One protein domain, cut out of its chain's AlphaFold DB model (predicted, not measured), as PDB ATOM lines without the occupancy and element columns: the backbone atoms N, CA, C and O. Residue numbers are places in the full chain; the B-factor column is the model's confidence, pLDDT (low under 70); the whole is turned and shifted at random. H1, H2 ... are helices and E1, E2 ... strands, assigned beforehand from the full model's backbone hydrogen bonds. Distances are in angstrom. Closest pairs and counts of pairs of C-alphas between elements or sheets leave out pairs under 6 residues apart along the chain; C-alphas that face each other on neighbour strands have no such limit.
ATOM      1  N   ALA A   3     156.049 142.341 190.767       97.25
ATOM      2  CA  ALA A   3     155.590 141.856 189.470       97.25
ATOM      3  C   ALA A   3     154.146 142.254 189.160       97.25
ATOM      4  O   ALA A   3     153.341 142.453 190.061       97.25
ATOM      5  N   ALA A   4     153.781 142.328 187.883       96.62
ATOM      6  CA  ALA A   4     152.385 142.455 187.474       96.62
ATOM      7  C   ALA A   4     152.068 141.618 186.242       96.62
ATOM      8  O   ALA A   4     152.892 141.501 185.338       96.62
ATOM      9  N   LEU A   5     150.835 141.123 186.169       96.31
ATOM     10  CA  LEU A   5     150.246 140.648 184.927       96.31
ATOM     11  C   LEU A   5     149.566 141.828 184.225       96.31
ATOM     12  O   LEU A   5     148.622 142.417 184.756       96.31
ATOM     13  N   VAL A   6     150.022 142.157 183.020       91.94
ATOM     14  CA  VAL A   6     149.447 143.215 182.178       91.94
ATOM     15  C   VAL A   6     149.151 142.695 180.779       91.94
ATOM     16  O   VAL A   6     149.624 141.635 180.379       91.94
ATOM     17  N   TRP A   7     148.388 143.462 180.008       85.50
ATOM     18  CA  TRP A   7     148.004 143.082 178.652       85.50
ATOM     19  C   TRP A   7     148.667 143.974 177.618       85.50
ATOM     20  O   TRP A   7     148.804 145.183 177.805       85.50
ATOM     21  N   ARG A   8     149.024 143.377 176.487       82.56
ATOM     22  CA  ARG A   8     149.420 144.067 175.268       82.56
ATOM     23  C   ARG A   8     148.316 143.920 174.233       82.56
ATOM     24  O   ARG A   8     147.892 142.803 173.958       82.56
ATOM     25  N   TYR A   9     147.904 145.023 173.625       77.56
ATOM     26  CA  TYR A   9     147.052 145.000 172.443       77.56
ATOM     27  C   TYR A   9     147.905 144.707 171.206       77.56
ATOM     28  O   TYR A   9     148.934 145.350 170.980       77.56
ATOM     29  N   VAL A  10     147.492 143.718 170.422       68.75
ATOM     30  CA  VAL A  10     148.161 143.317 169.188       68.75
ATOM     31  C   VAL A  10     147.157 143.377 168.051       68.75
ATOM     32  O   VAL A  10     146.189 142.622 168.015       68.75
ATOM     33  N   ARG A  11     147.418 144.272 167.102       64.62
ATOM     34  CA  ARG A  11     146.685 144.353 165.845       64.62
ATOM     35  C   ARG A  11     147.494 143.651 164.765       64.62
ATOM     36  O   ARG A  11     148.588 144.103 164.442       64.62
ATOM     37  N   VAL A  12     146.964 142.545 164.257       56.44
ATOM     38  CA  VAL A  12     147.591 141.743 163.193       56.44
ATOM     39  C   VAL A  12     147.179 142.288 161.830       56.44
ATOM     40  O   VAL A  12     148.004 142.418 160.935       56.44
ATOM     41  N   SER A  13     145.912 142.684 161.689       54.06
ATOM     42  CA  SER A  13     145.374 143.274 160.462       54.06
ATOM     43  C   SER A  13     144.259 144.283 160.771       54.06
ATOM     44  O   SER A  13     143.930 144.552 161.928       54.06
ATOM     45  N   GLY A  14     143.643 144.863 159.735       56.12
ATOM     46  CA  GLY A  14     142.472 145.731 159.898       56.12
ATOM     47  C   GLY A  14     141.283 145.050 160.598       56.12
ATOM     48  O   GLY A  14     140.432 145.747 161.159       56.12
ATOM     49  N   THR A  15     141.244 143.712 160.587       57.81
ATOM     50  CA  THR A  15     140.147 142.875 161.096       57.81
ATOM     51  C   THR A  15     140.540 141.945 162.241       57.81
ATOM     52  O   THR A  15     139.654 141.540 162.990       57.81
ATOM     53  N   GLN A  16     141.828 141.623 162.405       56.16
ATOM     54  CA  GLN A  16     142.309 140.726 163.455       56.16
ATOM     55  C   GLN A  16     143.073 141.478 164.543       56.16
ATOM     56  O   GLN A  16     144.105 142.113 164.301       56.16
ATOM     57  N   GLU A  17     142.560 141.358 165.761       68.44
ATOM     58  CA  GLU A  17     143.058 142.020 166.958       68.44
ATOM     59  C   GLU A  17     143.001 141.029 168.124       68.44
ATOM     60  O   GLU A  17     142.025 140.291 168.267       68.44
ATOM     61  N   TYR A  18     144.034 140.995 168.963       75.19
ATOM     62  CA  TYR A  18     144.048 140.177 170.172       75.19
ATOM     63  C   TYR A  18     144.805 140.859 171.310       75.19
ATOM     64  O   TYR A  18     145.523 141.842 171.122       75.19
ATOM     65  N   PHE A  19     144.645 140.315 172.513       79.31
ATOM     66  CA  PHE A  19     145.331 140.785 173.708       79.31
ATOM     67  C   PHE A  19     146.253 139.692 174.242       79.31
ATOM     68  O   PHE A  19     145.810 138.579 174.523       79.31
ATOM     69  N   ALA A  20     147.535 140.015 174.376       81.00
ATOM     70  CA  ALA A  20     148.560 139.107 174.870       81.00
ATOM     71  C   ALA A  20     148.921 139.449 176.325       81.00
ATOM     72  O   ALA A  20     149.283 140.599 176.580       81.00
ATOM     73  N   PRO A  21     148.861 138.496 177.269       83.94
ATOM     74  CA  PRO A  21     149.290 138.731 178.639       83.94
ATOM     75  C   PRO A  21     150.819 138.699 178.771       83.94
ATOM     76  O   PRO A  21     151.492 137.896 178.122       83.94
ATOM     77  N   TYR A  22     151.350 139.560 179.637       90.81
ATOM     78  CA  TYR A  22     152.762 139.655 180.005       90.81
ATOM     79  C   TYR A  22     152.891 139.690 181.524       90.81
ATOM     80  O   TYR A  22     152.140 140.408 182.183       90.81
ATOM     81  N   ILE A  23     153.871 138.964 182.058       94.19
ATOM     82  CA  ILE A  23     154.362 139.157 183.420       94.19
ATOM     83  C   ILE A  23     155.511 140.155 183.349       94.19
ATOM     84  O   ILE A  23     156.447 139.974 182.575       94.19
ATOM     85  N   VAL A  24     155.418 141.227 184.122       93.25
ATOM     86  CA  VAL A  24     156.400 142.311 184.147       93.25
ATOM     87  C   VAL A  24     157.008 142.364 185.524       93.25
ATOM     88  O   VAL A  24     156.282 142.579 186.489       93.25
ATOM     89  N   PHE A  25     158.318 142.201 185.600       92.06
ATOM     90  CA  PHE A  25     159.107 142.349 186.807       92.06
ATOM     91  C   PHE A  25     159.692 143.751 186.849       92.06
ATOM     92  O   PHE A  25     160.162 144.277 185.840       92.06
ATOM     93  N   THR A  26     159.645 144.377 188.014       91.19
ATOM     94  CA  THR A  26     160.074 145.763 188.171       91.19
ATOM     95  C   THR A  26     160.679 145.994 189.549       91.19
ATOM     96  O   THR A  26     160.444 145.227 190.493       91.19
ATOM     97  N   THR A  27     161.499 147.036 189.665       89.38
ATOM     98  CA  THR A  27     162.146 147.399 190.930       89.38
ATOM     99  C   THR A  27     161.146 148.040 191.893       89.38
ATOM    100  O   THR A  27     160.045 148.451 191.505       89.38
ATOM    101  N   GLU A  28     161.503 148.121 193.175       90.38
ATOM    102  CA  GLU A  28     160.618 148.714 194.185       90.38
ATOM    103  C   GLU A  28     160.425 150.220 193.959       90.38
ATOM    104  O   GLU A  28     159.322 150.742 194.120       90.38
ATOM    105  N   GLU A  29     161.462 150.901 193.478       88.31
ATOM    106  CA  GLU A  29     161.465 152.329 193.158       88.31
ATOM    107  C   GLU A  29     160.544 152.637 191.966       88.31
ATOM    108  O   GLU A  29     159.825 153.643 191.942       88.31
ATOM    109  N   ALA A  30     160.533 151.754 190.964       82.31
ATOM    110  CA  ALA A  30     159.713 151.881 189.764       82.31
ATOM    111  C   ALA A  30     158.228 151.544 190.013       82.31
ATOM    112  O   ALA A  30     157.338 152.068 189.324       82.31
ATOM    113  N   TRP A  31     157.948 150.700 191.012       90.25
ATOM    114  CA  TRP A  31     156.643 150.079 191.252       90.25
ATOM    115  C   TRP A  31     155.464 151.064 191.350       90.25
ATOM    116  O   TRP A  31     154.492 150.894 190.604       90.25
ATOM    117  N   PRO A  32     155.502 152.154 192.149       84.88
ATOM    118  CA  PRO A  32     154.361 153.073 192.265       84.88
ATOM    119  C   PRO A  32     154.003 153.774 190.948       84.88
ATOM    120  O   PRO A  32     152.865 154.201 190.723       84.88
ATOM    121  N   ARG A  33     154.984 153.949 190.059       79.06
ATOM    122  CA  ARG A  33     154.798 154.602 188.759       79.06
ATOM    123  C   ARG A  33     154.309 153.611 187.717       79.06
ATOM    124  O   ARG A  33     153.386 153.939 186.971       79.06
ATOM    125  N   PHE A  34     154.865 152.406 187.725       84.81
ATOM    126  CA  PHE A  34     154.398 151.323 186.880       84.81
ATOM    127  C   PHE A  34     152.937 150.960 187.176       84.81
ATOM    128  O   PHE A  34     152.138 150.936 186.241       84.81
ATOM    129  N   LYS A  35     152.543 150.809 188.453       86.62
ATOM    130  CA  LYS A  35     151.144 150.558 188.855       86.62
ATOM    131  C   LYS A  35     150.177 151.565 188.232       86.62
ATOM    132  O   LYS A  35     149.198 151.186 187.592       86.62
ATOM    133  N   ARG A  36     150.480 152.861 188.364       73.88
ATOM    134  CA  ARG A  36     149.666 153.935 187.771       73.88
ATOM    135  C   ARG A  36     149.582 153.810 186.255       73.88
ATOM    136  O   ARG A  36     148.493 153.914 185.701       73.88
ATOM    137  N   ALA A  37     150.705 153.554 185.589       75.31
ATOM    138  CA  ALA A  37     150.724 153.386 184.143       75.31
ATOM    139  C   ALA A  37     149.884 152.181 183.700       75.31
ATOM    140  O   ALA A  37     148.977 152.359 182.892       75.31
ATOM    141  N   ALA A  38     150.109 151.003 184.285       77.25
ATOM    142  CA  ALA A  38     149.384 149.772 183.979       77.25
ATOM    143  C   ALA A  38     147.864 149.908 184.173       77.25
ATOM    144  O   ALA A  38     147.091 149.427 183.348       77.25
ATOM    145  N   LEU A  39     147.425 150.618 185.216       75.88
ATOM    146  CA  LEU A  39     146.000 150.850 185.482       75.88
ATOM    147  C   LEU A  39     145.369 151.928 184.579       75.88
ATOM    148  O   LEU A  39     144.147 151.939 184.395       75.88
ATOM    149  N   SER A  40     146.185 152.832 184.027       72.56
ATOM    150  CA  SER A  40     145.743 153.960 183.195       72.56
ATOM    151  C   SER A  40     145.692 153.670 181.694       72.56
ATOM    152  O   SER A  40     144.875 154.274 180.998       72.56
ATOM    153  N   VAL A  41     146.550 152.776 181.186       66.31
ATOM    154  CA  VAL A  41     146.635 152.498 179.746       66.31
ATOM    155  C   VAL A  41     145.338 151.878 179.249       66.31
ATOM    156  O   VAL A  41     144.757 151.021 179.910       66.31
ATOM    157  N   ARG A  42     144.876 152.318 178.078       69.62
ATOM    158  CA  ARG A  42     143.695 151.775 177.406       69.62
ATOM    159  C   ARG A  42     143.983 151.633 175.919       69.62
ATOM    160  O   ARG A  42     144.610 152.507 175.326       69.62
ATOM    161  N   ALA A  43     143.501 150.545 175.342       60.56
ATOM    162  CA  ALA A  43     143.430 150.318 173.913       60.56
ATOM    163  C   ALA A  43     141.952 150.201 173.525       60.56
ATOM    164  O   ALA A  43     141.183 149.518 174.208       60.56
ATOM    165  N   ASP A  44     141.559 150.885 172.456       64.06
ATOM    166  CA  ASP A  44     140.223 150.753 171.885       64.06
ATOM    167  C   ASP A  44     140.183 149.480 171.027       64.06
ATOM    168  O   ASP A  44     140.884 149.377 170.021       64.06
ATOM    169  N   ALA A  45     139.375 148.506 171.439       62.19
ATOM    170  CA  ALA A  45     138.984 147.375 170.608       62.19
ATOM    171  C   ALA A  45     137.556 147.583 170.100       62.19
ATOM    172  O   ALA A  45     136.784 148.359 170.664       62.19
ATOM    173  N   ARG A  46     137.161 146.831 169.067       61.50
ATOM    174  CA  ARG A  46     135.792 146.878 168.515       61.50
ATOM    175  C   ARG A  46     134.689 146.658 169.564       61.50
ATOM    176  O   ARG A  46     133.583 147.146 169.380       61.50
ATOM    177  N   ALA A  47     134.996 145.955 170.655       58.31
ATOM    178  CA  ALA A  47     134.077 145.677 171.761       58.31
ATOM    179  C   ALA A  47     134.171 146.680 172.937       58.31
ATOM    180  O   ALA A  47     133.532 146.468 173.963       58.31
ATOM    181  N   GLY A  48     134.973 147.748 172.826       69.56
ATOM    182  CA  GLY A  48     135.163 148.765 173.867       69.56
ATOM    183  C   GLY A  48     136.622 148.976 174.293       69.56
ATOM    184  O   GLY A  48     137.562 148.455 173.691       69.56
ATOM    185  N   ARG A  49     136.821 149.772 175.353       73.00
ATOM    186  CA  ARG A  49     138.147 150.106 175.906       73.00
ATOM    187  C   ARG A  49     138.658 149.020 176.843       73.00
ATOM    188  O   ARG A  49     138.095 148.822 177.915       73.00
ATOM    189  N   VAL A  50     139.789 148.419 176.493       75.06
ATOM    190  CA  VAL A  50     140.472 147.392 177.292       75.06
ATOM    191  C   VAL A  50     141.777 147.959 177.844       75.06
ATOM    192  O   VAL A  50     142.494 148.661 177.132       75.06
ATOM    193  N   ARG A  51     142.124 147.675 179.106       74.31
ATOM    194  CA  ARG A  51     143.402 148.135 179.672       74.31
ATOM    195  C   ARG A  51     144.574 147.353 179.093       74.31
ATOM    196  O   ARG A  51     144.873 146.253 179.538       74.31
ATOM    197  N   ALA A  52     145.240 147.913 178.095       72.00
ATOM    198  CA  ALA A  52     146.364 147.253 177.456       72.00
ATOM    199  C   ALA A  52     147.387 148.258 176.932       72.00
ATOM    200  O   ALA A  52     147.049 149.348 176.473       72.00
ATOM    201  N   PHE A  53     148.652 147.856 176.967       71.31
ATOM    202  CA  PHE A  53     149.746 148.575 176.341       71.31
ATOM    203  C   PHE A  53     149.732 148.342 174.828       71.31
ATOM    204  O   PHE A  53     149.592 147.213 174.361       71.31
ATOM    205  N   SER A  54     149.933 149.399 174.045       64.12
ATOM    206  CA  SER A  54     149.938 149.314 172.576       64.12
ATOM    207  C   SER A  54     151.207 148.661 172.009       64.12
ATOM    208  O   SER A  54     151.197 148.132 170.900       64.12
ATOM    209  N   HIS A  55     152.314 148.685 172.760       60.19
ATOM    210  CA  HIS A  55     153.612 148.165 172.324       60.19
ATOM    211  C   HIS A  55     154.315 147.413 173.452       60.19
ATOM    212  O   HIS A  55     154.211 147.801 174.615       60.19
ATOM    213  N   ARG A  56     155.079 146.375 173.091       61.19
ATOM    214  CA  ARG A  56     155.930 145.613 174.020       61.19
ATOM    215  C   ARG A  56     156.991 146.504 174.678       61.19
ATOM    216  O   ARG A  56     157.132 146.469 175.892       61.19
ATOM    217  N   SER A  57     157.608 147.409 173.920       53.81
ATOM    218  CA  SER A  57     158.573 148.385 174.448       53.81
ATOM    219  C   SER A  57     157.983 149.320 175.512       53.81
ATOM    220  O   SER A  57     158.681 149.749 176.426       53.81
ATOM    221  N   SER A  58     156.679 149.616 175.447       62.72
ATOM    222  CA  SER A  58     155.991 150.396 176.485       62.72
ATOM    223  C   SER A  58     155.848 149.639 177.807       62.72
ATOM    224  O   SER A  58     155.614 150.273 178.835       62.72
ATOM    225  N   ILE A  59     155.953 148.311 177.766       67.25
ATOM    226  CA  ILE A  59     155.953 147.422 178.926       67.25
ATOM    227  C   ILE A  59     157.388 147.278 179.444       67.25
ATOM    228  O   ILE A  59     157.642 147.573 180.607       67.25
ATOM    229  N   GLU A  60     158.329 146.929 178.562       70.38
ATOM    230  CA  GLU A  60     159.753 146.704 178.881       70.38
ATOM    231  C   GLU A  60     160.465 147.946 179.434       70.38
ATOM    232  O   GLU A  60     161.445 147.844 180.160       70.38
ATOM    233  N   ARG A  61     159.939 149.150 179.179       68.94
ATOM    234  CA  ARG A  61     160.464 150.384 179.792       68.94
ATOM    235  C   ARG A  61     160.393 150.402 181.324       68.94
ATOM    236  O   ARG A  61     160.936 151.316 181.936       68.94
ATOM    237  N   TRP A  62     159.595 149.520 181.920       77.31
ATOM    238  CA  TRP A  62     159.377 149.453 183.363       77.31
ATOM    239  C   TRP A  62     160.187 148.343 184.031       77.31
ATOM    240  O   TRP A  62     160.180 148.265 185.258       77.31
ATOM    241  N   GLY A  63     160.867 147.509 183.246       79.44
ATOM    242  CA  GLY A  63     161.653 146.382 183.722       79.44
ATOM    243  C   GLY A  63     161.546 145.184 182.783       79.44
ATOM    244  O   GLY A  63     161.184 145.316 181.612       79.44
ATOM    245  N   TYR A  64     161.835 144.000 183.305       82.75
ATOM    246  CA  TYR A  64     161.848 142.773 182.520       82.75
ATOM    247  C   TYR A  64     160.426 142.281 182.231       82.75
ATOM    248  O   TYR A  64     159.642 142.062 183.154       82.75
ATOM    249  N   ALA A  65     160.066 142.097 180.960       84.12
ATOM    250  CA  ALA A  65     158.725 141.673 180.562       84.12
ATOM    251  C   ALA A  65     158.758 140.335 179.820       84.12
ATOM    252  O   ALA A  65     159.405 140.196 178.784       84.12
ATOM    253  N   VAL A  66     157.985 139.371 180.313       81.69
ATOM    254  CA  VAL A  66     157.896 138.020 179.760       81.69
ATOM    255  C   VAL A  66     156.482 137.774 179.257       81.69
ATOM    256  O   VAL A  66     155.526 137.902 180.029       81.69
ATOM    257  N   PRO A  67     156.293 137.410 177.984       82.31
ATOM    258  CA  PRO A  67     154.974 137.055 177.498       82.31
ATOM    259  C   PRO A  67     154.522 135.714 178.091       82.31
ATOM    260  O   PRO A  67     155.290 134.761 178.197       82.31
ATOM    261  N   TRP A  68     153.236 135.611 178.426       82.69
ATOM    262  CA  TRP A  68     152.662 134.431 179.083       82.69
ATOM    263  C   TRP A  68     152.930 133.114 178.340       82.69
ATOM    264  O   TRP A  68     153.197 132.101 178.977       82.69
ATOM    265  N   HIS A  69     152.894 133.125 177.003       78.75
ATOM    266  CA  HIS A  69     153.077 131.913 176.199       78.75
ATOM    267  C   HIS A  69     154.475 131.286 176.349       78.75
ATOM    268  O   HIS A  69     154.611 130.076 176.188       78.75
ATOM    269  N   GLU A  70     155.496 132.080 176.700       75.38
ATOM    270  CA  GLU A  70     156.841 131.567 176.986       75.38
ATOM    271  C   GLU A  70     156.873 130.778 178.305       75.38
ATOM    272  O   GLU A  70     157.601 129.793 178.422       75.38
ATOM    273  N   LEU A  71     156.045 131.162 179.281       78.31
ATOM    274  CA  LEU A  71     155.926 130.483 180.576       78.31
ATOM    275  C   LEU A  71     155.006 129.266 180.483       78.31
ATOM    276  O   LEU A  71     155.321 128.181 180.968       78.31
ATOM    277  N   CYS A  72     153.865 129.445 179.825       73.06
ATOM    278  CA  CYS A  72     152.834 128.437 179.679       73.06
ATOM    279  C   CYS A  72     152.258 128.518 178.267       73.06
ATOM    280  O   CYS A  72     151.567 129.476 177.925       73.06
ATOM    281  N   ASN A  73     152.471 127.481 177.451       74.19
ATOM    282  CA  ASN A  73     151.927 127.398 176.091       74.19
ATOM    283  C   ASN A  73     150.418 127.051 176.087       74.19
ATOM    284  O   ASN A  73     149.950 126.142 175.401       74.19
ATOM    285  N   ARG A  74     149.645 127.729 176.941       74.06
ATOM    286  CA  ARG A  74     148.191 127.625 177.078       74.06
ATOM    287  C   ARG A  74     147.600 129.011 177.228       74.06
ATOM    288  O   ARG A  74     148.205 129.902 177.814       74.06
ATOM    289  N   ARG A  75     146.374 129.188 176.743       75.38
ATOM    290  CA  ARG A  75     145.651 130.448 176.908       75.38
ATOM    291  C   ARG A  75     145.317 130.675 178.382       75.38
ATOM    292  O   ARG A  75     144.667 129.837 179.006       75.38
ATOM    293  N   LEU A  76     145.716 131.831 178.900       77.81
ATOM    294  CA  LEU A  76     145.324 132.287 180.226       77.81
ATOM    295  C   LEU A  76     143.817 132.568 180.247       77.81
ATOM    296  O   LEU A  76     143.310 133.337 179.427       77.81
ATOM    297  N   ARG A  77     143.095 131.931 181.171       82.94
ATOM    298  CA  ARG A  77     141.646 132.105 181.357       82.94
ATOM    299  C   ARG A  77     141.355 133.318 182.244       82.94
ATOM    300  O   ARG A  77     140.807 133.182 183.328       82.94
ATOM    301  N   LEU A  78     141.767 134.494 181.783       81.69
ATOM    302  CA  LEU A  78     141.451 135.779 182.404       81.69
ATOM    303  C   LEU A  78     140.867 136.731 181.367       81.69
ATOM    304  O   LEU A  78     141.211 136.653 180.184       81.69
ATOM    305  N   GLU A  79     140.005 137.638 181.821       83.06
ATOM    306  CA  GLU A  79     139.458 138.680 180.962       83.06
ATOM    307  C   GLU A  79     140.580 139.607 180.473       83.06
ATOM    308  O   GLU A  79     141.356 140.121 181.296       83.06
ATOM    309  N   PRO A  80     140.677 139.852 179.153       83.06
ATOM    310  CA  PRO A  80     141.591 140.838 178.606       83.06
ATOM    311  C   PRO A  80     141.468 142.188 179.313       83.06
ATOM    312  O   PRO A  80     140.377 142.722 179.486       83.06
ATOM    313  N   GLY A  81     142.603 142.754 179.713       81.81
ATOM    314  CA  GLY A  81     142.671 144.020 180.441       81.81
ATOM    315  C   GLY A  81     142.596 143.907 181.961       81.81
ATOM    316  O   GLY A  81     142.761 144.918 182.650       81.81
ATOM    317  N   THR A  82     142.424 142.702 182.504       85.94
ATOM    318  CA  THR A  82     142.605 142.455 183.939       85.94
ATOM    319  C   THR A  82     144.066 142.669 184.318       85.94
ATOM    320  O   THR A  82     144.940 141.937 183.858       85.94
ATOM    321  N   VAL A  83     144.343 143.665 185.156       90.31
ATOM    322  CA  VAL A  83     145.686 143.910 185.695       90.31
ATOM    323  C   VAL A  83     145.783 143.228 187.052       90.31
ATOM    324  O   VAL A  83     145.000 143.550 187.942       90.31
ATOM    325  N   LEU A  84     146.740 142.313 187.211       96.31
ATOM    326  CA  LEU A  84     147.065 141.724 188.514       96.31
ATOM    327  C   LEU A  84     148.382 142.307 188.998       96.31
ATOM    328  O   LEU A  84     149.339 142.393 188.230       96.31
ATOM    329  N   LEU A  85     148.417 142.725 190.256       96.94
ATOM    330  CA  LEU A  85     149.579 143.334 190.887       96.94
ATOM    331  C   LEU A  85     150.043 142.394 191.991       96.94
ATOM    332  O   LEU A  85     149.248 142.062 192.860       96.94
ATOM    333  N   PHE A  86     151.303 141.982 191.934       97.50
ATOM    334  CA  PHE A  86     151.921 141.109 192.920       97.50
ATOM    335  C   PHE A  86     152.892 141.942 193.749       97.50
ATOM    336  O   PHE A  86     153.897 142.458 193.243       97.50
ATOM    337  N   GLU A  87     152.573 142.091 195.028       94.12
ATOM    338  CA  GLU A  87     153.384 142.836 195.981       94.12
ATOM    339  C   GLU A  87     154.616 142.023 196.420       94.12
ATOM    340  O   GLU A  87     155.534 142.567 197.020       94.12
ATOM    341  N   SER A  88     154.730 140.746 196.065       95.19
ATOM    342  CA  SER A  88     156.002 140.028 196.175       95.19
ATOM    343  C   SER A  88     156.153 138.943 195.112       95.19
ATOM    344  O   SER A  88     155.190 138.549 194.449       95.19
ATOM    345  N   VAL A  89     157.379 138.443 194.944       94.19
ATOM    346  CA  VAL A  89     157.653 137.304 194.055       94.19
ATOM    347  C   VAL A  89     156.959 136.039 194.571       94.19
ATOM    348  O   VAL A  89     156.468 135.239 193.785       94.19
ATOM    349  N   GLU A  90     156.842 135.869 195.884       96.50
ATOM    350  CA  GLU A  90     156.149 134.743 196.521       96.50
ATOM    351  C   GLU A  90     154.642 134.778 196.251       96.50
ATOM    352  O   GLU A  90     154.010 133.732 196.091       96.50
ATOM    353  N   GLU A  91     154.043 135.969 196.189       97.50
ATOM    354  CA  GLU A  91     152.651 136.132 195.769       97.50
ATOM    355  C   GLU A  91     152.461 135.705 194.309       97.50
ATOM    356  O   GLU A  91     151.563 134.915 194.013       97.50
ATOM    357  N   LEU A  92     153.361 136.142 193.419       97.19
ATOM    358  CA  LEU A  92     153.371 135.705 192.024       97.19
ATOM    359  C   LEU A  92     153.531 134.182 191.908       97.19
ATOM    360  O   LEU A  92     152.787 133.555 191.159       97.19
ATOM    361  N   ARG A  93     154.478 133.583 192.641       97.44
ATOM    362  CA  ARG A  93     154.737 132.133 192.628       97.44
ATOM    363  C   ARG A  93     153.497 131.342 193.024       97.44
ATOM    364  O   ARG A  93     153.113 130.423 192.303       97.44
ATOM    365  N   ARG A  94     152.845 131.718 194.131       97.75
ATOM    366  CA  ARG A  94     151.612 131.064 194.601       97.75
ATOM    367  C   ARG A  94     150.502 131.166 193.561       97.75
ATOM    368  O   ARG A  94     149.961 130.144 193.147       97.75
ATOM    369  N   TRP A  95     150.236 132.377 193.075       96.94
ATOM    370  CA  TRP A  95     149.227 132.597 192.042       96.94
ATOM    371  C   TRP A  95     149.518 131.785 190.772       96.94
ATOM    372  O   TRP A  95     148.625 131.135 190.227       96.94
ATOM    373  N   PHE A  96     150.768 131.783 190.305       96.06
ATOM    374  CA  PHE A  96     151.163 131.075 189.091       96.06
ATOM    375  C   PHE A  96     151.037 129.557 189.250       96.06
ATOM    376  O   PHE A  96     150.512 128.903 188.350       96.06
ATOM    377  N   ALA A  97     151.447 129.000 190.394       95.69
ATOM    378  CA  ALA A  97     151.308 127.576 190.695       95.69
ATOM    379  C   ALA A  97     149.842 127.124 190.681       95.69
ATOM    380  O   ALA A  97     149.522 126.096 190.079       95.69
ATOM    381  N   GLU A  98     148.935 127.915 191.259       95.12
ATOM    382  CA  GLU A  98     147.494 127.657 191.176       95.12
ATOM    383  C   GLU A  98     146.996 127.705 189.727       95.12
ATOM    384  O   GLU A  98     146.361 126.761 189.256       95.12
ATOM    385  N   ARG A  99     147.326 128.772 188.982       93.38
ATOM    386  CA  ARG A  99     146.858 128.935 187.594       93.38
ATOM    387  C   ARG A  99     147.349 127.813 186.690       93.38
ATOM    388  O   ARG A  99     146.596 127.293 185.871       93.38
ATOM    389  N   VAL A 100     148.614 127.436 186.817       89.50
ATOM    390  CA  VAL A 100     149.194 126.343 186.043       89.50
ATOM    391  C   VAL A 100     148.584 125.002 186.447       89.50
ATOM    392  O   VAL A 100     148.366 124.166 185.571       89.50
ATOM    393  N   SER A 101     148.229 124.811 187.720       91.12
ATOM    394  CA  SER A 101     147.538 123.600 188.177       91.12
ATOM    395  C   SER A 101     146.151 123.433 187.564       91.12
ATOM    396  O   SER A 101     145.775 122.326 187.186       91.12
ATOM    397  N   GLU A 102     145.420 124.532 187.383       88.88
ATOM    398  CA  GLU A 102     144.125 124.526 186.697       88.88
ATOM    399  C   GLU A 102     144.248 124.306 185.179       88.88
ATOM    400  O   GLU A 102     143.371 123.705 184.553       88.88
ATOM    401  N   LEU A 103     145.316 124.821 184.562       86.62
ATOM    402  CA  LEU A 103     145.492 124.815 183.106       86.62
ATOM    403  C   LEU A 103     146.188 123.553 182.581       86.62
ATOM    404  O   LEU A 103     145.891 123.110 181.465       86.62
ATOM    405  N   LEU A 104     147.127 122.988 183.342       85.62
ATOM    406  CA  LEU A 104     147.954 121.854 182.940       85.62
ATOM    407  C   LEU A 104     147.587 120.600 183.735       85.62
ATOM    408  O   LEU A 104     147.760 120.507 184.951       85.62
ATOM    409  N   LYS A 105     147.110 119.590 183.001       85.75
ATOM    410  CA  LYS A 105     146.651 118.319 183.572       85.75
ATOM    411  C   LYS A 105     147.800 117.424 184.044       85.75
ATOM    412  O   LYS A 105     147.621 116.675 184.999       85.75
ATOM    413  N   THR A 106     148.962 117.508 183.395       88.88
ATOM    414  CA  THR A 106     150.123 116.661 183.698       88.88
ATOM    415  C   THR A 106     151.036 117.310 184.728       88.88
ATOM    416  O   THR A 106     151.280 118.514 184.685       88.88
ATOM    417  N   GLU A 107     151.572 116.500 185.637       92.31
ATOM    418  CA  GLU A 107     152.540 116.948 186.638       92.31
ATOM    419  C   GLU A 107     153.820 117.492 185.997       92.31
ATOM    420  O   GLU A 107     154.261 118.584 186.344       92.31
ATOM    421  N   GLU A 108     154.344 116.799 184.985       87.00
ATOM    422  CA  GLU A 108     155.508 117.244 184.218       87.00
ATOM    423  C   GLU A 108     155.281 118.616 183.567       87.00
ATOM    424  O   GLU A 108     156.135 119.496 183.644       87.00
ATOM    425  N   GLY A 109     154.100 118.845 182.983       85.06
ATOM    426  CA  GLY A 109     153.758 120.139 182.396       85.06
ATOM    427  C   GLY A 109     153.738 121.254 183.441       85.06
ATOM    428  O   GLY A 109     154.256 122.343 183.184       85.06
ATOM    429  N   ARG A 110     153.175 120.978 184.627       90.94
ATOM    430  CA  ARG A 110     153.154 121.927 185.751       90.94
ATOM    431  C   ARG A 110     154.565 122.254 186.231       90.94
ATOM    432  O   ARG A 110     154.894 123.430 186.353       90.94
ATOM    433  N   ARG A 111     155.399 121.230 186.432       93.44
ATOM    434  CA  ARG A 111     156.798 121.384 186.844       93.44
ATOM    435  C   ARG A 111     157.590 122.215 185.835       93.44
ATOM    436  O   ARG A 111     158.184 123.211 186.222       93.44
ATOM    437  N   ASN A 112     157.507 121.890 184.545       87.00
ATOM    438  CA  ASN A 112     158.241 122.608 183.500       87.00
ATOM    439  C   ASN A 112     157.830 124.091 183.413       87.00
ATOM    440  O   ASN A 112     158.664 124.957 183.168       87.00
ATOM    441  N   ALA A 113     156.547 124.412 183.605       84.38
ATOM    442  CA  ALA A 113     156.087 125.802 183.628       84.38
ATOM    443  C   ALA A 113     156.600 126.565 184.863       84.38
ATOM    444  O   ALA A 113     156.963 127.736 184.745       84.38
ATOM    445  N   LEU A 114     156.657 125.909 186.028       95.19
ATOM    446  CA  LEU A 114     157.242 126.477 187.248       95.19
ATOM    447  C   LEU A 114     158.750 126.710 187.092       95.19
ATOM    448  O   LEU A 114     159.224 127.799 187.392       95.19
ATOM    449  N   GLU A 115     159.488 125.746 186.541       93.38
ATOM    450  CA  GLU A 115     160.923 125.883 186.253       93.38
ATOM    451  C   GLU A 115     161.207 127.054 185.304       93.38
ATOM    452  O   GLU A 115     162.116 127.848 185.549       93.38
ATOM    453  N   ARG A 116     160.387 127.230 184.257       85.12
ATOM    454  CA  ARG A 116     160.485 128.398 183.367       85.12
ATOM    455  C   ARG A 116     160.246 129.702 184.114       85.12
ATOM    456  O   ARG A 116     160.963 130.664 183.861       85.12
ATOM    457  N   LEU A 117     159.253 129.767 185.006       93.69
ATOM    458  CA  LEU A 117     159.027 130.969 185.812       93.69
ATOM    459  C   LEU A 117     160.261 131.300 186.661       93.69
ATOM    460  O   LEU A 117     160.689 132.451 186.659       93.69
ATOM    461  N   GLU A 118     160.849 130.307 187.329       97.06
ATOM    462  CA  GLU A 118     162.054 130.498 188.146       97.06
ATOM    463  C   GLU A 118     163.261 130.942 187.309       97.06
ATOM    464  O   GLU A 118     163.981 131.865 187.695       97.06
ATOM    465  N   GLU A 119     163.450 130.379 186.112       91.12
ATOM    466  CA  GLU A 119     164.498 130.836 185.195       91.12
ATOM    467  C   GLU A 119     164.313 132.316 184.826       91.12
ATOM    468  O   GLU A 119     165.275 133.089 184.806       91.12
ATOM    469  N   ARG A 120     163.071 132.727 184.546       88.25
ATOM    470  CA  ARG A 120     162.755 134.117 184.201       88.25
ATOM    471  C   ARG A 120     162.872 135.063 185.384       88.25
ATOM    472  O   ARG A 120     163.278 136.198 185.167       88.25
ATOM    473  N   LEU A 121     162.575 134.609 186.599       91.69
ATOM    474  CA  LEU A 121     162.811 135.370 187.825       91.69
ATOM    475  C   LEU A 121     164.299 135.663 188.014       91.69
ATOM    476  O   LEU A 121     164.659 136.822 188.196       91.69
ATOM    477  N   ARG A 122     165.164 134.655 187.865       89.31
ATOM    478  CA  ARG A 122     166.619 134.848 187.957       89.31
ATOM    479  C   ARG A 122     167.137 135.834 186.902       89.31
ATOM    480  O   ARG A 122     167.888 136.743 187.228       89.31
ATOM    481  N   ARG A 123     166.688 135.708 185.645       81.25
ATOM    482  CA  ARG A 123     167.041 136.677 184.587       81.25
ATOM    483  C   ARG A 123     166.529 138.083 184.900       81.25
ATOM    484  O   ARG A 123     167.223 139.055 184.635       81.25
ATOM    485  N   ALA A 124     165.328 138.201 185.470       82.69
ATOM    486  CA  ALA A 124     164.784 139.489 185.883       82.69
ATOM    487  C   ALA A 124     165.653 140.145 186.961       82.69
ATOM    488  O   ALA A 124     165.890 141.343 186.893       82.69
ATOM    489  N   GLU A 125     166.140 139.379 187.937       85.44
ATOM    490  CA  GLU A 125     167.043 139.886 188.975       85.44
ATOM    491  C   GLU A 125     168.357 140.401 188.377       85.44
ATOM    492  O   GLU A 125     168.792 141.499 188.723       85.44
ATOM    493  N   GLU A 126     168.943 139.657 187.435       81.00
ATOM    494  CA  GLU A 126     170.154 140.064 186.712       81.00
ATOM    495  C   GLU A 126     169.931 141.336 185.878       81.00
ATOM    496  O   GLU A 126     170.729 142.268 185.946       81.00
ATOM    497  N   GLU A 127     168.839 141.413 185.113       72.12
ATOM    498  CA  GLU A 127     168.544 142.570 184.256       72.12
ATOM    499  C   GLU A 127     168.109 143.812 185.045       72.12
ATOM    500  O   GLU A 127     168.308 144.943 184.595       72.12
ATOM    501  N   LEU A 128     167.509 143.621 186.222       78.19
ATOM    502  CA  LEU A 128     167.110 144.718 187.100       78.19
ATOM    503  C   LEU A 128     168.255 145.205 187.996       78.19
ATOM    504  O   LEU A 128     168.146 146.294 188.566       78.19
ATOM    505  N   ALA A 129     169.361 144.462 188.097       75.06
ATOM    506  CA  ALA A 129     170.567 144.910 188.780       75.06
ATOM    507  C   ALA A 129     171.195 146.093 188.017       75.06
ATOM    508  O   ALA A 129     171.868 145.930 187.003       75.06
TER     509      ALA A 129
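AT A GLANCE: This is residues 3 to 129 of the 270 residues of an uncharacterized protein of Thermofilum sp (UniProt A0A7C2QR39). A four-stranded antiparallel sheet, built on the long hairpin of E1 and E2, has helices over both faces: H1 and the four-residue H2 over one face, and the helical hairpin of H4 and H5 over the other. H4 and H5 cover the sheet with residues 89 to 95 and 117 to 128, while their turn end reaches away from it; the small hairpin of E3 and E4 sits at the other end of the domain, with E3 near Tyr 9 and Glu 17. The printed part has 127 residues with five named helices and six named strands, in the order E1 E2 H1 E3 E4 H2 E5 H3 E6 H4 H5; the sheet's order is E5 - E2 - E1 - E6, and the class is mixed, helices and strands. The whole is compact, with a radius of gyration of the C-alphas of 14.6 A, and flat, spanning 39 by 37 by 20 A.

HOW THE PARTS SIT: The inner strands E1, residues 3 to 11, and E2, residues 17 to 26, form an antiparallel hairpin at 153 degrees, with N 6 and O 22 2.9 A apart and N 20 and O 8 2.8 A apart, within hydrogen-bond range. E5, residues 64 to 67, is an edge strand antiparallel to E2, with N 66 and O 23 at 2.8 A. E6, residues 84 to 86, is the other edge strand, antiparallel to E1, with N 5 and O 84 at 2.8 A. The sheet is only just strongly twisted, its C-alphas lying up to 4.4 A off the best plane. H4, residues 89 to 103, and H5, residues 107 to 128, are on the same face and make two layers with the sheet, helices on one face of it. H4 has a height over the sheet of 11.5 A, over E1 and E6; its closest C-alpha to E6 is that of Leu 92, 5.7 A from Phe 86. H5 has a height of 10.9 A and is over E5 and, only just, E2, on which 3 of its C-alphas fall; the closest C-alphas of H5 and E5 are those of Ala 124 and Tyr 64, 5.5 A apart. H4 and H5 form a helical hairpin, opposite ways at a shallow tilt of 29 degrees, and touch through residues 96 to 101 and 110 to 114 alone, closest at the C-alphas of Val 100 and Arg 110, 5.9 A. H1, residues 31 to 40, is on the opposite face, over E1 at a height of 9.6 A, slantwise to the strands at 36 degrees to E1 on the local plane. H2, residues 57 to 60, is on the same face as H1, at a height of 8.4 A. H3, residues 68 to 71, stands at the sheet's level and touches H5, the C-alphas of Leu 71 and Ala 113 being 5.6 A apart. E3, residues 43 to 45, and E4, residues 48 to 50, form an antiparallel hairpin with N 43 and O 50 at 2.8 A; the closest C-alphas of E3 and E1 are those of Ala 43 and Tyr 9, 6.6 A apart. Every O i to N i+4 pair is within hydrogen-bond range in H4 and H5, and 5 of 6 are in H1; H2 and H3 are too short for such a pair.

IN THESE COORDINATES: E1 begins at C-alpha 3 (155.590, 141.856, 189.470) and is 25.4 A long; E2 is 27.5 A long. H1 measures 14.1 A and H4 20.6 A. H5, the longest helix, runs 31.4 A to C-alpha 128 (167.110, 144.718, 187.100).

THE WHOLE: The C-alphas of Thr 15 and Ala 129 are the two farthest apart, 41.2 A. The printed part has no cut. The link from H3 to E6, residues 72 to 83, is long. Mean pLDDT of the printed part is 81.5; residues 10 to 17, 41 to 48, 54 to 59 and 61 are under 70.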